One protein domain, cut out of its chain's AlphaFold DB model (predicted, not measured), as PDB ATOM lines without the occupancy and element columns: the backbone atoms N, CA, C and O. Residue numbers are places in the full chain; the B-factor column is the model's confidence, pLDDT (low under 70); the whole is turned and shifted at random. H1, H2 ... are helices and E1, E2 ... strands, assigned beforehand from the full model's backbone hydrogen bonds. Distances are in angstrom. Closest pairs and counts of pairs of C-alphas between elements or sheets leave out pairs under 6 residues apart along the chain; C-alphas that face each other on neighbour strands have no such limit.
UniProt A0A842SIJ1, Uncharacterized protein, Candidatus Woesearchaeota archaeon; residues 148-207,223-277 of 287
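Overview. This is residues 148 to 207 and 223 to 277 of the 287 residues of an uncharacterized protein of Candidatus Woesearchaeota archaeon (UniProt A0A842SIJ1). One strongly twisted, curled sheet of five strands makes the core, with H4 packed on one of its faces, mostly on E1, and the small helix H1 on the opposite face near E4. H2 is set away from the sheet, while H3 and H5 only graze it. The printed part has 115 residues, with five named helices and five named strands in the order H1, E1, E2, H2, H3, E3, H4, E4, H5, E5. The sheet runs E2, E1, E4, E5, E3, antiparallel throughout, and the class is mixed, helices and strands. The whole is compact, with a radius of gyration of the C-alphas of 14.0 A and spans of 36 by 35 by 34 A.

Along the chain. E2 covers residues 177 to 186 and is 25.8 A long; E1, residues 165 to 174, is 19.3 A long and bends by 84 degrees at residue 171. E4, residues 245 to 253, is 23.3 A long and bends by 55 degrees at residue 250. E5, residues 267 to 275, is 23.2 A long and ends at C-alpha 275 at (169.139, 124.435, 195.135). E3 is residues 224 to 228, 13.2 A long. H4, residues 233 to 242, is the longest helix, 14.1 A. H1 is residues 152 to 156, with C-alpha 152 at (155.850, 104.416, 186.794); H2 is residues 191 to 196, H3 residues 203 to 207 and H5 residues 255 to 261.

Arrangement. E2 and E3 are the edge strands. E1 and E2 form a hairpin, with N 168 and O 182 2.8 A apart. E1 and E4 have N 249 and O 165 at 2.7 A. E4 and E5 have N 248 and O 271 at 2.9 A, and E5 and E3 have N 225 and O 270 at 2.8 A. H4 is on the sheet; its closest C-alpha pair with E1 is Asn 234 and Gly 171, 5.0 A. E3, H4 and E4 form a split strand-helix-strand unit, two strands running the same way with E5 between them, and its crossover is right-handed. H1 is on the opposite face to H4, at a height over the sheet of 7.4 A, and lies only just over E4, where 3 of its 5 C-alphas fall; the closest C-alphas of H1 and E4, Met 156 and Trp 251, are 6.4 A apart. H5 only grazes the sheet, with its residues 255 to 261; the closest C-alphas of H5 and E5, those of Ser 258 and His 267, are 6.9 A apart. H3 grazes it with residues 204 to 205, and H2 is not on it. In H1, H2, H3 and H4 every O i to N i+4 pair is within hydrogen-bond range; in H5 0 of 3 are, against 3 of 4 O i to N i+3 pairs.

Size, cuts and confidence. The two C-alphas farthest apart, those of Lys 256 and Ser 277, are 38.6 A apart. Residues 208 to 222 are not printed, and C-alphas 207 and 223 are 11.3 A apart across the cut. Of the links that are printed whole, H1 to E1 and H2 to H3 are short and the others tight. The mean pLDDT of the printed part is 79.4; it is under 70 at 21 residues, among them 200 to 207 and 275 to 277.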
ATOM      1  N   GLU A 148     149.515 108.238 189.485       83.00
ATOM      2  CA  GLU A 148     148.646 107.075 189.565       83.00
ATOM      3  C   GLU A 148     148.911 106.022 188.483       83.00
ATOM      4  O   GLU A 148     148.379 104.914 188.555       83.00
ATOM      5  N   ASN A 149     149.752 106.326 187.490       82.88
ATOM      6  CA  ASN A 149     149.996 105.429 186.372       82.88
ATOM      7  C   ASN A 149     150.913 104.261 186.791       82.88
ATOM      8  O   ASN A 149     152.098 104.479 187.063       82.88
ATOM      9  N   PRO A 150     150.448 102.994 186.745       77.69
ATOM     10  CA  PRO A 150     151.267 101.842 187.128       77.69
ATOM     11  C   PRO A 150     152.531 101.661 186.273       77.69
ATOM     12  O   PRO A 150     153.466 100.961 186.678       77.69
ATOM     13  N   ALA A 151     152.595 102.292 185.093       79.00
ATOM     14  CA  ALA A 151     153.793 102.322 184.261       79.00
ATOM     15  C   ALA A 151     154.985 103.006 184.955       79.00
ATOM     16  O   ALA A 151     156.124 102.715 184.585       79.00
ATOM     17  N   LEU A 152     154.770 103.828 185.993       84.44
ATOM     18  CA  LEU A 152     155.850 104.416 186.794       84.44
ATOM     19  C   LEU A 152     156.830 103.375 187.324       84.44
ATOM     20  O   LEU A 152     158.041 103.591 187.274       84.44
ATOM     21  N   ARG A 153     156.336 102.195 187.709       83.25
ATOM     22  CA  ARG A 153     157.179 101.079 188.155       83.25
ATOM     23  C   ARG A 153     158.174 100.610 187.091       83.25
ATOM     24  O   ARG A 153     159.248 100.120 187.434       83.25
ATOM     25  N   LEU A 154     157.836 100.729 185.804       86.19
ATOM     26  CA  LEU A 154     158.762 100.416 184.711       86.19
ATOM     27  C   LEU A 154     159.904 101.428 184.677       86.19
ATOM     28  O   LEU A 154     161.057 101.025 184.543       86.19
ATOM     29  N   TYR A 155     159.580 102.712 184.832       88.06
ATOM     30  CA  TYR A 155     160.564 103.783 184.818       88.06
ATOM     31  C   TYR A 155     161.441 103.792 186.071       88.06
ATOM     32  O   TYR A 155     162.621 104.089 185.949       88.06
ATOM     33  N   MET A 156     160.939 103.375 187.242       86.38
ATOM     34  CA  MET A 156     161.758 103.283 188.465       86.38
ATOM     35  C   MET A 156     162.997 102.405 188.276       86.38
ATOM     36  O   MET A 156     164.030 102.658 188.875       86.38
ATOM     37  N   LYS A 157     162.946 101.421 187.375       84.75
ATOM     38  CA  LYS A 157     164.101 100.574 187.044       84.75
ATOM     39  C   LYS A 157     165.257 101.312 186.360       84.75
ATOM     40  O   LYS A 157     166.323 100.733 186.189       84.75
ATOM     41  N   LEU A 158     165.046 102.549 185.916       83.31
ATOM     42  CA  LEU A 158     166.099 103.415 185.383       83.31
ATOM     43  C   LEU A 158     166.933 104.063 186.491       83.31
ATOM     44  O   LEU A 158     168.022 104.554 186.188       83.31
ATOM     45  N   ILE A 159     166.427 104.076 187.732       79.06
ATOM     46  CA  ILE A 159     167.141 104.610 188.888       79.06
ATOM     47  C   ILE A 159     168.389 103.760 189.109       79.06
ATOM     48  O   ILE A 159     168.319 102.545 189.304       79.06
ATOM     49  N   SER A 160     169.542 104.415 189.107       70.75
ATOM     50  CA  SER A 160     170.792 103.856 189.610       70.75
ATOM     51  C   SER A 160     171.549 104.930 190.394       70.75
ATOM     52  O   SER A 160     171.234 106.112 190.226       70.75
ATOM     53  N   PRO A 161     172.550 104.566 191.220       63.66
ATOM     54  CA  PRO A 161     173.336 105.547 191.974       63.66
ATOM     55  C   PRO A 161     173.891 106.687 191.101       63.66
ATOM     56  O   PRO A 161     173.872 107.846 191.499       63.66
ATOM     57  N   ASP A 162     174.280 106.380 189.860       67.06
ATOM     58  CA  ASP A 162     174.814 107.361 188.903       67.06
ATOM     59  C   ASP A 162     173.752 107.968 187.964       67.06
ATOM     60  O   ASP A 162     174.061 108.817 187.110       67.06
ATOM     61  N   ASN A 163     172.500 107.521 188.073       75.88
ATOM     62  CA  ASN A 163     171.391 107.907 187.208       75.88
ATOM     63  C   ASN A 163     170.088 108.111 187.998       75.88
ATOM     64  O   ASN A 163     169.177 107.281 187.908       75.88
ATOM     65  N   PRO A 164     169.966 109.216 188.752       79.56
ATOM     66  CA  PRO A 164     168.698 109.556 189.369       79.56
ATOM     67  C   PRO A 164     167.671 109.960 188.306       79.56
ATOM     68  O   PRO A 164     167.999 110.577 187.283       79.56
ATOM     69  N   LEU A 165     166.410 109.631 188.574       90.19
ATOM     70  CA  LEU A 165     165.276 110.140 187.817       90.19
ATOM     71  C   LEU A 165     164.973 111.557 188.285       90.19
ATOM     72  O   LEU A 165     164.462 111.745 189.380       90.19
ATOM     73  N   ARG A 166     165.260 112.566 187.468       91.62
ATOM     74  CA  ARG A 166     165.107 113.960 187.887       91.62
ATOM     75  C   ARG A 166     163.737 114.503 187.546       91.62
ATOM     76  O   ARG A 166     163.352 114.491 186.376       91.62
ATOM     77  N   LEU A 167     163.041 115.027 188.544       91.94
ATOM     78  CA  LEU A 167     161.771 115.712 188.363       91.94
ATOM     79  C   LEU A 167     162.024 117.090 187.736       91.94
ATOM     80  O   LEU A 167     162.785 117.896 188.264       91.94
ATOM     81  N   THR A 168     161.403 117.351 186.589       91.00
ATOM     82  CA  THR A 168     161.473 118.639 185.875       91.00
ATOM     83  C   THR A 168     160.145 119.388 185.864       91.00
ATOM     84  O   THR A 168     160.081 120.499 185.357       91.00
ATOM     85  N   GLY A 169     159.083 118.787 186.401       89.56
ATOM     86  CA  GLY A 169     157.775 119.410 186.576       89.56
ATOM     87  C   GLY A 169     156.804 118.451 187.259       89.56
ATOM     88  O   GLY A 169     156.949 117.235 187.130       89.56
ATOM     89  N   ILE A 170     155.823 118.987 187.982       90.06
ATOM     90  CA  ILE A 170     154.831 118.217 188.743       90.06
ATOM     91  C   ILE A 170     153.533 119.011 188.895       90.06
ATOM     92  O   ILE A 170     153.558 120.237 188.930       90.06
ATOM     93  N   GLY A 171     152.398 118.318 188.993       84.94
ATOM     94  CA  GLY A 171     151.111 118.935 189.323       84.94
ATOM     95  C   GLY A 171     150.438 119.677 188.172       84.94
ATOM     96  O   GLY A 171     149.490 120.420 188.410       84.94
ATOM     97  N   PHE A 172     150.909 119.495 186.938       86.00
ATOM     98  CA  PHE A 172     150.310 120.103 185.752       86.00
ATOM     99  C   PHE A 172     149.340 119.139 185.056       86.00
ATOM    100  O   PHE A 172     149.336 117.933 185.312       86.00
ATOM    101  N   TYR A 173     148.511 119.679 184.164       82.06
ATOM    102  CA  TYR A 173     147.618 118.888 183.322       82.06
ATOM    103  C   TYR A 173     148.329 118.445 182.044       82.06
ATOM    104  O   TYR A 173     148.935 119.264 181.352       82.06
ATOM    105  N   HIS A 174     148.199 117.170 181.686       73.69
ATOM    106  CA  HIS A 174     148.650 116.643 180.399       73.69
ATOM    107  C   HIS A 174     147.566 115.753 179.792       73.69
ATOM    108  O   HIS A 174     147.120 114.794 180.420       73.69
ATOM    109  N   SER A 175     147.129 116.073 178.568       65.75
ATOM    110  CA  SER A 175     146.060 115.343 177.863       65.75
ATOM    111  C   SER A 175     144.802 115.140 178.726       65.75
ATOM    112  O   SER A 175     144.276 114.038 178.809       65.75
ATOM    113  N   GLN A 176     144.349 116.213 179.389       67.12
ATOM    114  CA  GLN A 176     143.199 116.255 180.314       67.12
ATOM    115  C   GLN A 176     143.368 115.513 181.652       67.12
ATOM    116  O   GLN A 176     142.511 115.654 182.523       67.12
ATOM    117  N   MET A 177     144.474 114.798 181.859       69.88
ATOM    118  CA  MET A 177     144.764 114.154 183.139       69.88
ATOM    119  C   MET A 177     145.465 115.145 184.082       69.88
ATOM    120  O   MET A 177     146.477 115.736 183.681       69.88
ATOM    121  N   PRO A 178     144.951 115.359 185.308       73.62
ATOM    122  CA  PRO A 178     145.626 116.176 186.312       73.62
ATOM    123  C   PRO A 178     146.901 115.481 186.820       73.62
ATOM    124  O   PRO A 178     147.180 114.336 186.478       73.62
ATOM    125  N   ASN A 179     147.674 116.173 187.661       78.94
ATOM    126  CA  ASN A 179     148.754 115.574 188.463       78.94
ATOM    127  C   ASN A 179     149.852 114.865 187.658       78.94
ATOM    128  O   ASN A 179     150.478 113.903 188.108       78.94
ATOM    129  N   SER A 180     150.121 115.381 186.462       87.56
ATOM    130  CA  SER A 180     151.203 114.880 185.632       87.56
ATOM    131  C   SER A 180     152.560 115.294 186.193       87.56
ATOM    132  O   SER A 180     152.720 116.354 186.806       87.56
ATOM    133  N   ILE A 181     153.547 114.439 185.960       91.56
ATOM    134  CA  ILE A 181     154.947 114.650 186.300       91.56
ATOM    135  C   ILE A 181     155.792 114.554 185.039       91.56
ATOM    136  O   ILE A 181     155.599 113.665 184.208       91.56
ATOM    137  N   ALA A 182     156.742 115.471 184.905       91.56
ATOM    138  CA  ALA A 182     157.760 115.457 183.870       91.56
ATOM    139  C   ALA A 182     159.072 114.989 184.496       91.56
ATOM    140  O   ALA A 182     159.537 115.576 185.474       91.56
ATOM    141  N   ILE A 183     159.668 113.939 183.938       92.12
ATOM    142  CA  ILE A 183     160.903 113.346 184.449       92.12
ATOM    143  C   ILE A 183     161.957 113.326 183.345       92.12
ATOM    144  O   ILE A 183     161.665 113.055 182.181       92.12
ATOM    145  N   THR A 184     163.205 113.583 183.726       91.06
ATOM    146  CA  THR A 184     164.394 113.398 182.895       91.06
ATOM    147  C   THR A 184     165.277 112.296 183.479       91.06
ATOM    148  O   THR A 184     165.684 112.371 184.634       91.06
ATOM    149  N   SER A 185     165.644 111.315 182.657       89.62
ATOM    150  CA  SER A 185     166.576 110.230 182.999       89.62
ATOM    151  C   SER A 185     167.785 110.260 182.070       89.62
ATOM    152  O   SER A 185     167.640 110.572 180.885       89.62
ATOM    153  N   LYS A 186     168.977 109.872 182.544       89.12
ATOM    154  CA  LYS A 186     170.054 109.490 181.615       89.12
ATOM    155  C   LYS A 186     169.694 108.165 180.947       89.12
ATOM    156  O   LYS A 186     168.924 107.363 181.482       89.12
ATOM    157  N   ILE A 187     170.254 107.951 179.765       88.31
ATOM    158  CA  ILE A 187     170.170 106.665 179.079       88.31
ATOM    159  C   ILE A 187     171.222 105.730 179.701       88.31
ATOM    160  O   ILE A 187     172.403 106.088 179.716       88.31
ATOM    161  N   PRO A 188     170.842 104.552 180.240       86.50
ATOM    162  CA  PRO A 188     171.810 103.626 180.826       86.50
ATOM    163  C   PRO A 188     172.776 103.102 179.763       86.50
ATOM    164  O   PRO A 188     172.331 102.766 178.673       86.50
ATOM    165  N   LYS A 189     174.067 102.936 180.085       85.94
ATOM    166  CA  LYS A 189     175.059 102.361 179.147       85.94
ATOM    167  C   LYS A 189     174.731 100.918 178.737       85.94
ATOM    168  O   LYS A 189     174.954 100.537 177.596       85.94
ATOM    169  N   ASN A 190     174.161 100.138 179.664       87.25
ATOM    170  CA  ASN A 190     173.736  98.748 179.453       87.25
ATOM    171  C   ASN A 190     172.228  98.596 179.733       87.25
ATOM    172  O   ASN A 190     171.847  98.087 180.791       87.25
ATOM    173  N   PRO A 191     171.337  99.046 178.828       89.06
ATOM    174  CA  PRO A 191     169.906  99.111 179.116       89.06
ATOM    175  C   PRO A 191     169.259  97.782 179.472       89.06
ATOM    176  O   PRO A 191     168.404  97.739 180.351       89.06
ATOM    177  N   PHE A 192     169.648  96.696 178.799       89.12
ATOM    178  CA  PHE A 192     169.072  95.381 179.066       89.12
ATOM    179  C   PHE A 192     169.427  94.881 180.463       89.12
ATOM    180  O   PHE A 192     168.553  94.350 181.138       89.12
ATOM    181  N   ASP A 193     170.655  95.092 180.930       85.00
ATOM    182  CA  ASP A 193     171.044  94.665 182.274       85.00
ATOM    183  C   ASP A 193     170.367  95.520 183.343       85.00
ATOM    184  O   ASP A 193     169.827  94.982 184.304       85.00
ATOM    185  N   VAL A 194     170.316  96.840 183.154       83.25
ATOM    186  CA  VAL A 194     169.693  97.747 184.129       83.25
ATOM    187  C   VAL A 194     168.184  97.516 184.222       83.25
ATOM    188  O   VAL A 194     167.648  97.340 185.311       83.25
ATOM    189  N   LEU A 195     167.486  97.459 183.086       85.12
ATOM    190  CA  LEU A 195     166.023  97.461 183.082       85.12
ATOM    191  C   LEU A 195     165.420  96.071 183.262       85.12
ATOM    192  O   LEU A 195     164.355  95.932 183.861       85.12
ATOM    193  N   VAL A 196     166.048  95.022 182.727       81.25
ATOM    194  CA  VAL A 196     165.473  93.668 182.794       81.25
ATOM    195  C   VAL A 196     165.683  93.049 184.172       81.25
ATOM    196  O   VAL A 196     164.864  92.224 184.589       81.25
ATOM    197  N   ASN A 197     166.722  93.472 184.893       73.62
ATOM    198  CA  ASN A 197     166.916  93.081 186.278       73.62
ATOM    199  C   ASN A 197     165.892  93.795 187.180       73.62
ATOM    200  O   ASN A 197     165.385  94.876 186.877       73.62
ATOM    201  N   GLY A 198     165.483  93.125 188.257       62.25
ATOM    202  CA  GLY A 198     164.569  93.722 189.228       62.25
ATOM    203  C   GLY A 198     165.249  94.875 189.961       62.25
ATOM    204  O   GLY A 198     166.432  94.780 190.275       62.25
ATOM    205  N   ILE A 199     164.495  95.930 190.265       70.19
ATOM    206  CA  ILE A 199     164.923  96.961 191.210       70.19
ATOM    207  C   ILE A 199     164.312  96.652 192.578       70.19
ATOM    208  O   ILE A 199     163.143  96.262 192.666       70.19
ATOM    209  N   LYS A 200     165.117  96.774 193.633       63.47
ATOM    210  CA  LYS A 200     164.642  96.743 195.020       63.47
ATOM    211  C   LYS A 200     164.454  98.177 195.496       63.47
ATOM    212  O   LYS A 200     165.197  99.053 195.061       63.47
ATOM    213  N   ALA A 201     163.477  98.389 196.371       63.06
ATOM    214  CA  ALA A 201     163.312  99.671 197.040       63.06
ATOM    215  C   ALA A 201     164.632 100.045 197.744       63.06
ATOM    216  O   ALA A 201     165.185  99.184 198.436       63.06
ATOM    217  N   PRO A 202     165.160 101.266 197.542       66.81
ATOM    218  CA  PRO A 202     166.238 101.806 198.360       66.81
ATOM    219  C   PRO A 202     165.988 101.604 199.859       66.81
ATOM    220  O   PRO A 202     164.870 101.800 200.337       66.81
ATOM    221  N   GLU A 203     167.035 101.253 200.608       60.91
ATOM    222  CA  GLU A 203     166.955 101.058 202.067       60.91
ATOM    223  C   GLU A 203     166.482 102.334 202.788       60.91
ATOM    224  O   GLU A 203     165.749 102.274 203.770       60.91
ATOM    225  N   GLU A 204     166.804 103.496 202.213       61.56
ATOM    226  CA  GLU A 204     166.369 104.827 202.652       61.56
ATOM    227  C   GLU A 204     164.837 104.981 202.718       61.56
ATOM    228  O   GLU A 204     164.344 105.826 203.453       61.56
ATOM    229  N   ILE A 205     164.066 104.161 201.993       60.78
ATOM    230  CA  ILE A 205     162.591 104.175 202.042       60.78
ATOM    231  C   ILE A 205     162.079 103.433 203.275       60.78
ATOM    232  O   ILE A 205     161.058 103.813 203.832       60.78
ATOM    233  N   ARG A 206     162.791 102.386 203.713       55.00
ATOM    234  CA  ARG A 206     162.467 101.626 204.933       55.00
ATOM    235  C   ARG A 206     162.901 102.358 206.197       55.00
ATOM    236  O   ARG A 206     162.282 102.190 207.238       55.00
ATOM    237  N   GLN A 207     163.971 103.144 206.091       51.44
ATOM    238  CA  GLN A 207     164.478 104.009 207.159       51.44
ATOM    239  C   GLN A 207     163.806 105.387 207.174       51.44
ATOM    240  O   GLN A 207     163.943 106.125 208.146       51.44
ATOM    241  N   GLN A 223     165.191 115.543 203.430       63.78
ATOM    242  CA  GLN A 223     163.961 114.773 203.658       63.78
ATOM    243  C   GLN A 223     163.416 114.089 202.393       63.78
ATOM    244  O   GLN A 223     163.415 114.641 201.288       63.78
ATOM    245  N   VAL A 224     162.936 112.861 202.592       68.44
ATOM    246  CA  VAL A 224     162.179 112.074 201.617       68.44
ATOM    247  C   VAL A 224     160.710 112.490 201.689       68.44
ATOM    248  O   VAL A 224     160.096 112.421 202.748       68.44
ATOM    249  N   LEU A 225     160.140 112.913 200.563       72.75
ATOM    250  CA  LEU A 225     158.753 113.356 200.459       72.75
ATOM    251  C   LEU A 225     157.907 112.295 199.756       72.75
ATOM    252  O   LEU A 225     158.245 111.866 198.653       72.75
ATOM    253  N   PHE A 226     156.777 111.936 200.362       71.31
ATOM    254  CA  PHE A 226     155.754 111.075 199.772       71.31
ATOM    255  C   PHE A 226     154.643 111.955 199.198       71.31
ATOM    256  O   PHE A 226     153.908 112.612 199.935       71.31
ATOM    257  N   LEU A 227     154.527 111.999 197.874       75.31
ATOM    258  CA  LEU A 227     153.590 112.870 197.175       75.31
ATOM    259  C   LEU A 227     152.404 112.067 196.646       75.31
ATOM    260  O   LEU A 227     152.582 111.309 195.686       75.31
ATOM    261  N   PRO A 228     151.203 112.231 197.230       72.44
ATOM    262  CA  PRO A 228     150.001 111.639 196.671       72.44
ATOM    263  C   PRO A 228     149.632 112.321 195.356       72.44
ATOM    264  O   PRO A 228     150.047 113.450 195.076       72.44
ATOM    265  N   GLU A 229     148.754 111.662 194.600       67.19
ATOM    266  CA  GLU A 229     148.169 112.176 193.360       67.19
ATOM    267  C   GLU A 229     147.728 113.647 193.496       67.19
ATOM    268  O   GLU A 229     148.149 114.491 192.717       67.19
ATOM    269  N   LYS A 230     146.969 114.003 194.544       69.38
ATOM    270  CA  LYS A 230     146.370 115.341 194.737       69.38
ATOM    271  C   LYS A 230     147.002 116.118 195.892       69.38
ATOM    272  O   LYS A 230     146.321 116.541 196.826       69.38
ATOM    273  N   SER A 231     148.314 116.308 195.842       71.75
ATOM    274  CA  SER A 231     149.036 117.055 196.874       71.75
ATOM    275  C   SER A 231     148.987 118.569 196.641       71.75
ATOM    276  O   SER A 231     149.402 119.054 195.586       71.75
ATOM    277  N   LYS A 232     148.589 119.350 197.660       70.19
ATOM    278  CA  LYS A 232     148.754 120.823 197.665       70.19
ATOM    279  C   LYS A 232     150.228 121.235 197.495       70.19
ATOM    280  O   LYS A 232     150.514 122.320 196.995       70.19
ATOM    281  N   HIS A 233     151.156 120.341 197.837       74.31
ATOM    282  CA  HIS A 233     152.601 120.544 197.724       74.31
ATOM    283  C   HIS A 233     153.123 120.454 196.295       74.31
ATOM    284  O   HIS A 233     154.216 120.948 196.030       74.31
ATOM    285  N   ASN A 234     152.348 119.896 195.357       80.12
ATOM    286  CA  ASN A 234     152.745 119.859 193.951       80.12
ATOM    287  C   ASN A 234     153.021 121.276 193.424       80.12
ATOM    288  O   ASN A 234     153.991 121.476 192.700       80.12
ATOM    289  N   LYS A 235     152.230 122.271 193.854       79.88
ATOM    290  CA  LYS A 235     152.455 123.678 193.504       79.88
ATOM    291  C   LYS A 235     153.763 124.216 194.091       79.88
ATOM    292  O   LYS A 235     154.543 124.808 193.360       79.88
ATOM    293  N   ILE A 236     154.027 123.956 195.372       83.81
ATOM    294  CA  ILE A 236     155.256 124.403 196.050       83.81
ATOM    295  C   ILE A 236     156.493 123.820 195.359       83.81
ATOM    296  O   ILE A 236     157.421 124.549 195.032       83.81
ATOM    297  N   ILE A 237     156.486 122.517 195.074       85.38
ATOM    298  CA  ILE A 237     157.598 121.834 194.401       85.38
ATOM    299  C   ILE A 237     157.755 122.339 192.966       85.38
ATOM    300  O   ILE A 237     158.877 122.545 192.510       85.38
ATOM    301  N   SER A 238     156.646 122.560 192.256       87.06
ATOM    302  CA  SER A 238     156.676 123.157 190.922       87.06
ATOM    303  C   SER A 238     157.324 124.546 190.947       87.06
ATOM    304  O   SER A 238     158.213 124.812 190.139       87.06
ATOM    305  N   ASP A 239     156.934 125.412 191.884       86.38
ATOM    306  CA  ASP A 239     157.498 126.759 192.034       86.38
ATOM    307  C   ASP A 239     158.987 126.709 192.414       86.38
ATOM    308  O   ASP A 239     159.793 127.482 191.895       86.38
ATOM    309  N   ASP A 240     159.378 125.769 193.273       87.06
ATOM    310  CA  ASP A 240     160.773 125.521 193.638       87.06
ATOM    311  C   ASP A 240     161.618 125.090 192.430       87.06
ATOM    312  O   ASP A 240     162.720 125.606 192.233       87.06
ATOM    313  N   ILE A 241     161.114 124.167 191.602       88.25
ATOM    314  CA  ILE A 241     161.792 123.729 190.370       88.25
ATOM    315  C   ILE A 241     161.978 124.916 189.417       88.25
ATOM    316  O   ILE A 241     163.066 125.088 188.865       88.25
ATOM    317  N   LEU A 242     160.958 125.768 189.263       87.06
ATOM    318  CA  LEU A 242     161.047 126.991 188.453       87.06
ATOM    319  C   LEU A 242     162.102 127.970 188.990       87.06
ATOM    320  O   LEU A 242     162.748 128.663 188.206       87.06
ATOM    321  N   LYS A 243     162.321 127.991 190.309       88.31
ATOM    322  CA  LYS A 243     163.378 128.769 190.977       88.31
ATOM    323  C   LYS A 243     164.755 128.086 190.961       88.31
ATOM    324  O   LYS A 243     165.703 128.633 191.515       88.31
ATOM    325  N   GLY A 244     164.892 126.919 190.328       86.06
ATOM    326  CA  GLY A 244     166.168 126.213 190.174       86.06
ATOM    327  C   GLY A 244     166.464 125.155 191.241       86.06
ATOM    328  O   GLY A 244     167.586 124.646 191.299       86.06
ATOM    329  N   ALA A 245     165.494 124.786 192.083       88.38
ATOM    330  CA  ALA A 245     165.627 123.610 192.939       88.38
ATOM    331  C   ALA A 245     165.662 122.317 192.108       88.38
ATOM    332  O   ALA A 245     165.041 122.204 191.052       88.38
ATOM    333  N   SER A 246     166.388 121.317 192.602       88.50
ATOM    334  CA  SER A 246     166.484 119.990 191.995       88.50
ATOM    335  C   SER A 246     165.874 118.939 192.912       88.50
ATOM    336  O   SER A 246     166.190 118.882 194.101       88.50
ATOM    337  N   TYR A 247     165.021 118.098 192.331       89.38
ATOM    338  CA  TYR A 247     164.379 116.978 193.002       89.38
ATOM    339  C   TYR A 247     164.623 115.697 192.211       89.38
ATOM    340  O   TYR A 247     164.398 115.658 190.997       89.38
ATOM    341  N   ASP A 248     165.031 114.646 192.910       89.81
ATOM    342  CA  ASP A 248     165.174 113.313 192.346       89.81
ATOM    343  C   ASP A 248     164.040 112.414 192.843       89.81
ATOM    344  O   ASP A 248     163.709 112.386 194.027       89.81
ATOM    345  N   VAL A 249     163.432 111.677 191.919       89.12
ATOM    346  CA  VAL A 249     162.497 110.595 192.207       89.12
ATOM    347  C   VAL A 249     163.314 109.390 192.646       89.12
ATOM    348  O   VAL A 249     164.106 108.848 191.871       89.12
ATOM    349  N   ILE A 250     163.101 108.972 193.887       84.88
ATOM    350  CA  ILE A 250     163.808 107.841 194.489       84.88
ATOM    351  C   ILE A 250     162.954 106.575 194.492       84.88
ATOM    352  O   ILE A 250     163.503 105.474 194.496       84.88
ATOM    353  N   TRP A 251     161.620 106.708 194.457       85.94
ATOM    354  CA  TRP A 251     160.706 105.570 194.378       85.94
ATOM    355  C   TRP A 251     159.289 105.943 193.945       85.94
ATOM    356  O   TRP A 251     158.932 107.111 193.792       85.94
ATOM    357  N   TRP A 252     158.466 104.911 193.790       88.12
ATOM    358  CA  TRP A 252     157.028 105.011 193.611       88.12
ATOM    359  C   TRP A 252     156.344 103.885 194.385       88.12
ATOM    360  O   TRP A 252     156.703 102.714 194.226       88.12
ATOM    361  N   LEU A 253     155.363 104.243 195.207       84.00
ATOM    362  CA  LEU A 253     154.506 103.304 195.916       84.00
ATOM    363  C   LEU A 253     153.208 103.135 195.132       84.00
ATOM    364  O   LEU A 253     152.531 104.117 194.820       84.00
ATOM    365  N   SER A 254     152.859 101.886 194.819       84.38
ATOM    366  CA  SER A 254     151.514 101.584 194.329       84.38
ATOM    367  C   SER A 254     150.492 101.761 195.451       84.38
ATOM    368  O   SER A 254     150.857 101.736 196.618       84.38
ATOM    369  N   ASP A 255     149.201 101.850 195.124       83.69
ATOM    370  CA  ASP A 255     148.140 101.901 196.146       83.69
ATOM    371  C   ASP A 255     148.217 100.737 197.155       83.69
ATOM    372  O   ASP A 255     147.947 100.901 198.341       83.69
ATOM    373  N   LYS A 256     148.652  99.553 196.702       83.69
ATOM    374  CA  LYS A 256     148.880  98.413 197.592       83.69
ATOM    375  C   LYS A 256     150.070  98.651 198.524       83.69
ATOM    376  O   LYS A 256     149.943  98.400 199.717       83.69
ATOM    377  N   ASP A 257     151.197  99.102 197.976       80.69
ATOM    378  CA  ASP A 257     152.443  99.278 198.734       80.69
ATOM    379  C   ASP A 257     152.337 100.462 199.708       80.69
ATOM    380  O   ASP A 257     152.897 100.421 200.794       80.69
ATOM    381  N   SER A 258     151.562 101.493 199.362       78.81
ATOM    382  CA  SER A 258     151.284 102.651 200.219       78.81
ATOM    383  C   SER A 258     150.657 102.274 201.562       78.81
ATOM    384  O   SER A 258     150.953 102.907 202.571       78.81
ATOM    385  N   LYS A 259     149.848 101.208 201.607       77.38
ATOM    386  CA  LYS A 259     149.220 100.732 202.851       77.38
ATOM    387  C   LYS A 259     150.231 100.201 203.864       77.38
ATOM    388  O   LYS A 259     149.939 100.221 205.049       77.38
ATOM    389  N   GLU A 260     151.407  99.756 203.418       75.44
ATOM    390  CA  GLU A 260     152.495  99.335 204.316       75.44
ATOM    391  C   GLU A 260     153.112 100.521 205.080       75.44
ATOM    392  O   GLU A 260     153.829 100.315 206.053       75.44
ATOM    393  N   PHE A 261     152.814 101.751 204.649       70.38
ATOM    394  CA  PHE A 261     153.286 103.010 205.231       70.38
ATOM    395  C   PHE A 261     152.134 103.864 205.792       70.38
ATOM    396  O   PHE A 261     152.307 105.067 205.973       70.38
ATOM    397  N   ASP A 262     150.949 103.277 206.004       76.56
ATOM    398  CA  ASP A 262     149.725 103.982 206.428       76.56
ATOM    399  C   ASP A 262     149.297 105.131 205.486       76.56
ATOM    400  O   ASP A 262     148.663 106.108 205.890       76.56
ATOM    401  N   LEU A 263     149.625 105.016 204.193       77.81
ATOM    402  CA  LEU A 263     149.296 105.994 203.154       77.81
ATOM    403  C   LEU A 263     148.098 105.544 202.298       77.81
ATOM    404  O   LEU A 263     147.877 104.353 202.069       77.81
ATOM    405  N   VAL A 264     147.348 106.513 201.756       79.88
ATOM    406  CA  VAL A 264     146.174 106.273 200.892       79.88
ATOM    407  C   VAL A 264     146.487 106.622 199.437       79.88
ATOM    408  O   VAL A 264     146.761 107.780 199.125       79.88
ATOM    409  N   GLY A 265     146.377 105.652 198.527       81.44
ATOM    410  CA  GLY A 265     146.625 105.871 197.103       81.44
ATOM    411  C   GLY A 265     148.104 105.779 196.713       81.44
ATOM    412  O   GLY A 265     148.982 105.614 197.561       81.44
ATOM    413  N   PRO A 266     148.418 105.863 195.413       85.50
ATOM    414  CA  PRO A 266     149.791 105.831 194.927       85.50
ATOM    415  C   PRO A 266     150.567 107.086 195.345       85.50
ATOM    416  O   PRO A 266     150.019 108.190 195.349       85.50
ATOM    417  N   HIS A 267     151.853 106.914 195.663       86.81
ATOM    418  CA  HIS A 267     152.736 108.007 196.075       86.81
ATOM    419  C   HIS A 267     154.023 108.031 195.257       86.81
ATOM    420  O   HIS A 267     154.725 107.025 195.133       86.81
ATOM    421  N   LEU A 268     154.373 109.208 194.740       87.31
ATOM    422  CA  LEU A 268     155.710 109.467 194.222       87.31
ATOM    423  C   LEU A 268     156.631 109.801 195.393       87.31
ATOM    424  O   LEU A 268     156.325 110.692 196.179       87.31
ATOM    425  N   VAL A 269     157.761 109.113 195.498       86.19
ATOM    426  CA  VAL A 269     158.734 109.359 196.560       86.19
ATOM    427  C   VAL A 269     159.890 110.160 195.978       86.19
ATOM    428  O   VAL A 269     160.571 109.690 195.061       86.19
ATOM    429  N   ILE A 270     160.106 111.372 196.486       86.12
ATOM    430  CA  ILE A 270     161.135 112.288 195.980       86.12
ATOM    431  C   ILE A 270     162.073 112.766 197.086       86.12
ATOM    432  O   ILE A 270     161.721 112.762 198.261       86.12
ATOM    433  N   LYS A 271     163.259 113.226 196.698       84.25
ATOM    434  CA  LYS A 271     164.254 113.841 197.579       84.25
ATOM    435  C   LYS A 271     164.749 115.132 196.942       84.25
ATOM    436  O   LYS A 271     165.065 115.147 195.751       84.25
ATOM    437  N   LYS A 272     164.826 116.218 197.713       85.12
ATOM    438  CA  LYS A 272     165.485 117.453 197.262       85.12
ATOM    439  C   LYS A 272     166.993 117.194 197.220       85.12
ATOM    440  O   LYS A 272     167.556 116.729 198.203       85.12
ATOM    441  N   THR A 273     167.638 117.425 196.082       83.06
ATOM    442  CA  THR A 273     169.067 117.102 195.881       83.06
ATOM    443  C   THR A 273     169.938 118.317 195.586       83.06
ATOM    444  O   THR A 273     171.159 118.202 195.508       83.06
ATOM    445  N   GLY A 274     169.337 119.503 195.495       75.38
ATOM    446  CA  GLY A 274     170.063 120.765 195.479       75.38
ATOM    447  C   GLY A 274     169.148 121.969 195.288       75.38
ATOM    448  O   GLY A 274     167.993 121.841 194.877       75.38
ATOM    449  N   SER A 275     169.687 123.149 195.554       62.88
ATOM    450  CA  SER A 275     169.139 124.435 195.135       62.88
ATOM    451  C   SER A 275     170.215 125.166 194.346       62.88
ATOM    452  O   SER A 275     171.352 125.294 194.797       62.88
ATOM    453  N   ILE A 276     169.880 125.649 193.151       48.25
ATOM    454  CA  ILE A 276     170.672 126.723 192.561       48.25
ATOM    455  C   ILE A 276     170.288 127.960 193.369       48.25
ATOM    456  O   ILE A 276     169.150 128.416 193.281       48.25
ATOM    457  N   SER A 277     171.197 128.471 194.208       38.72
ATOM    458  CA  SER A 277     171.036 129.832 194.727       38.72
ATOM    459  C   SER A 277     170.848 130.724 193.503       38.72
ATOM    460  O   SER A 277     171.683 130.615 192.596       38.72
TER     461      SER A 277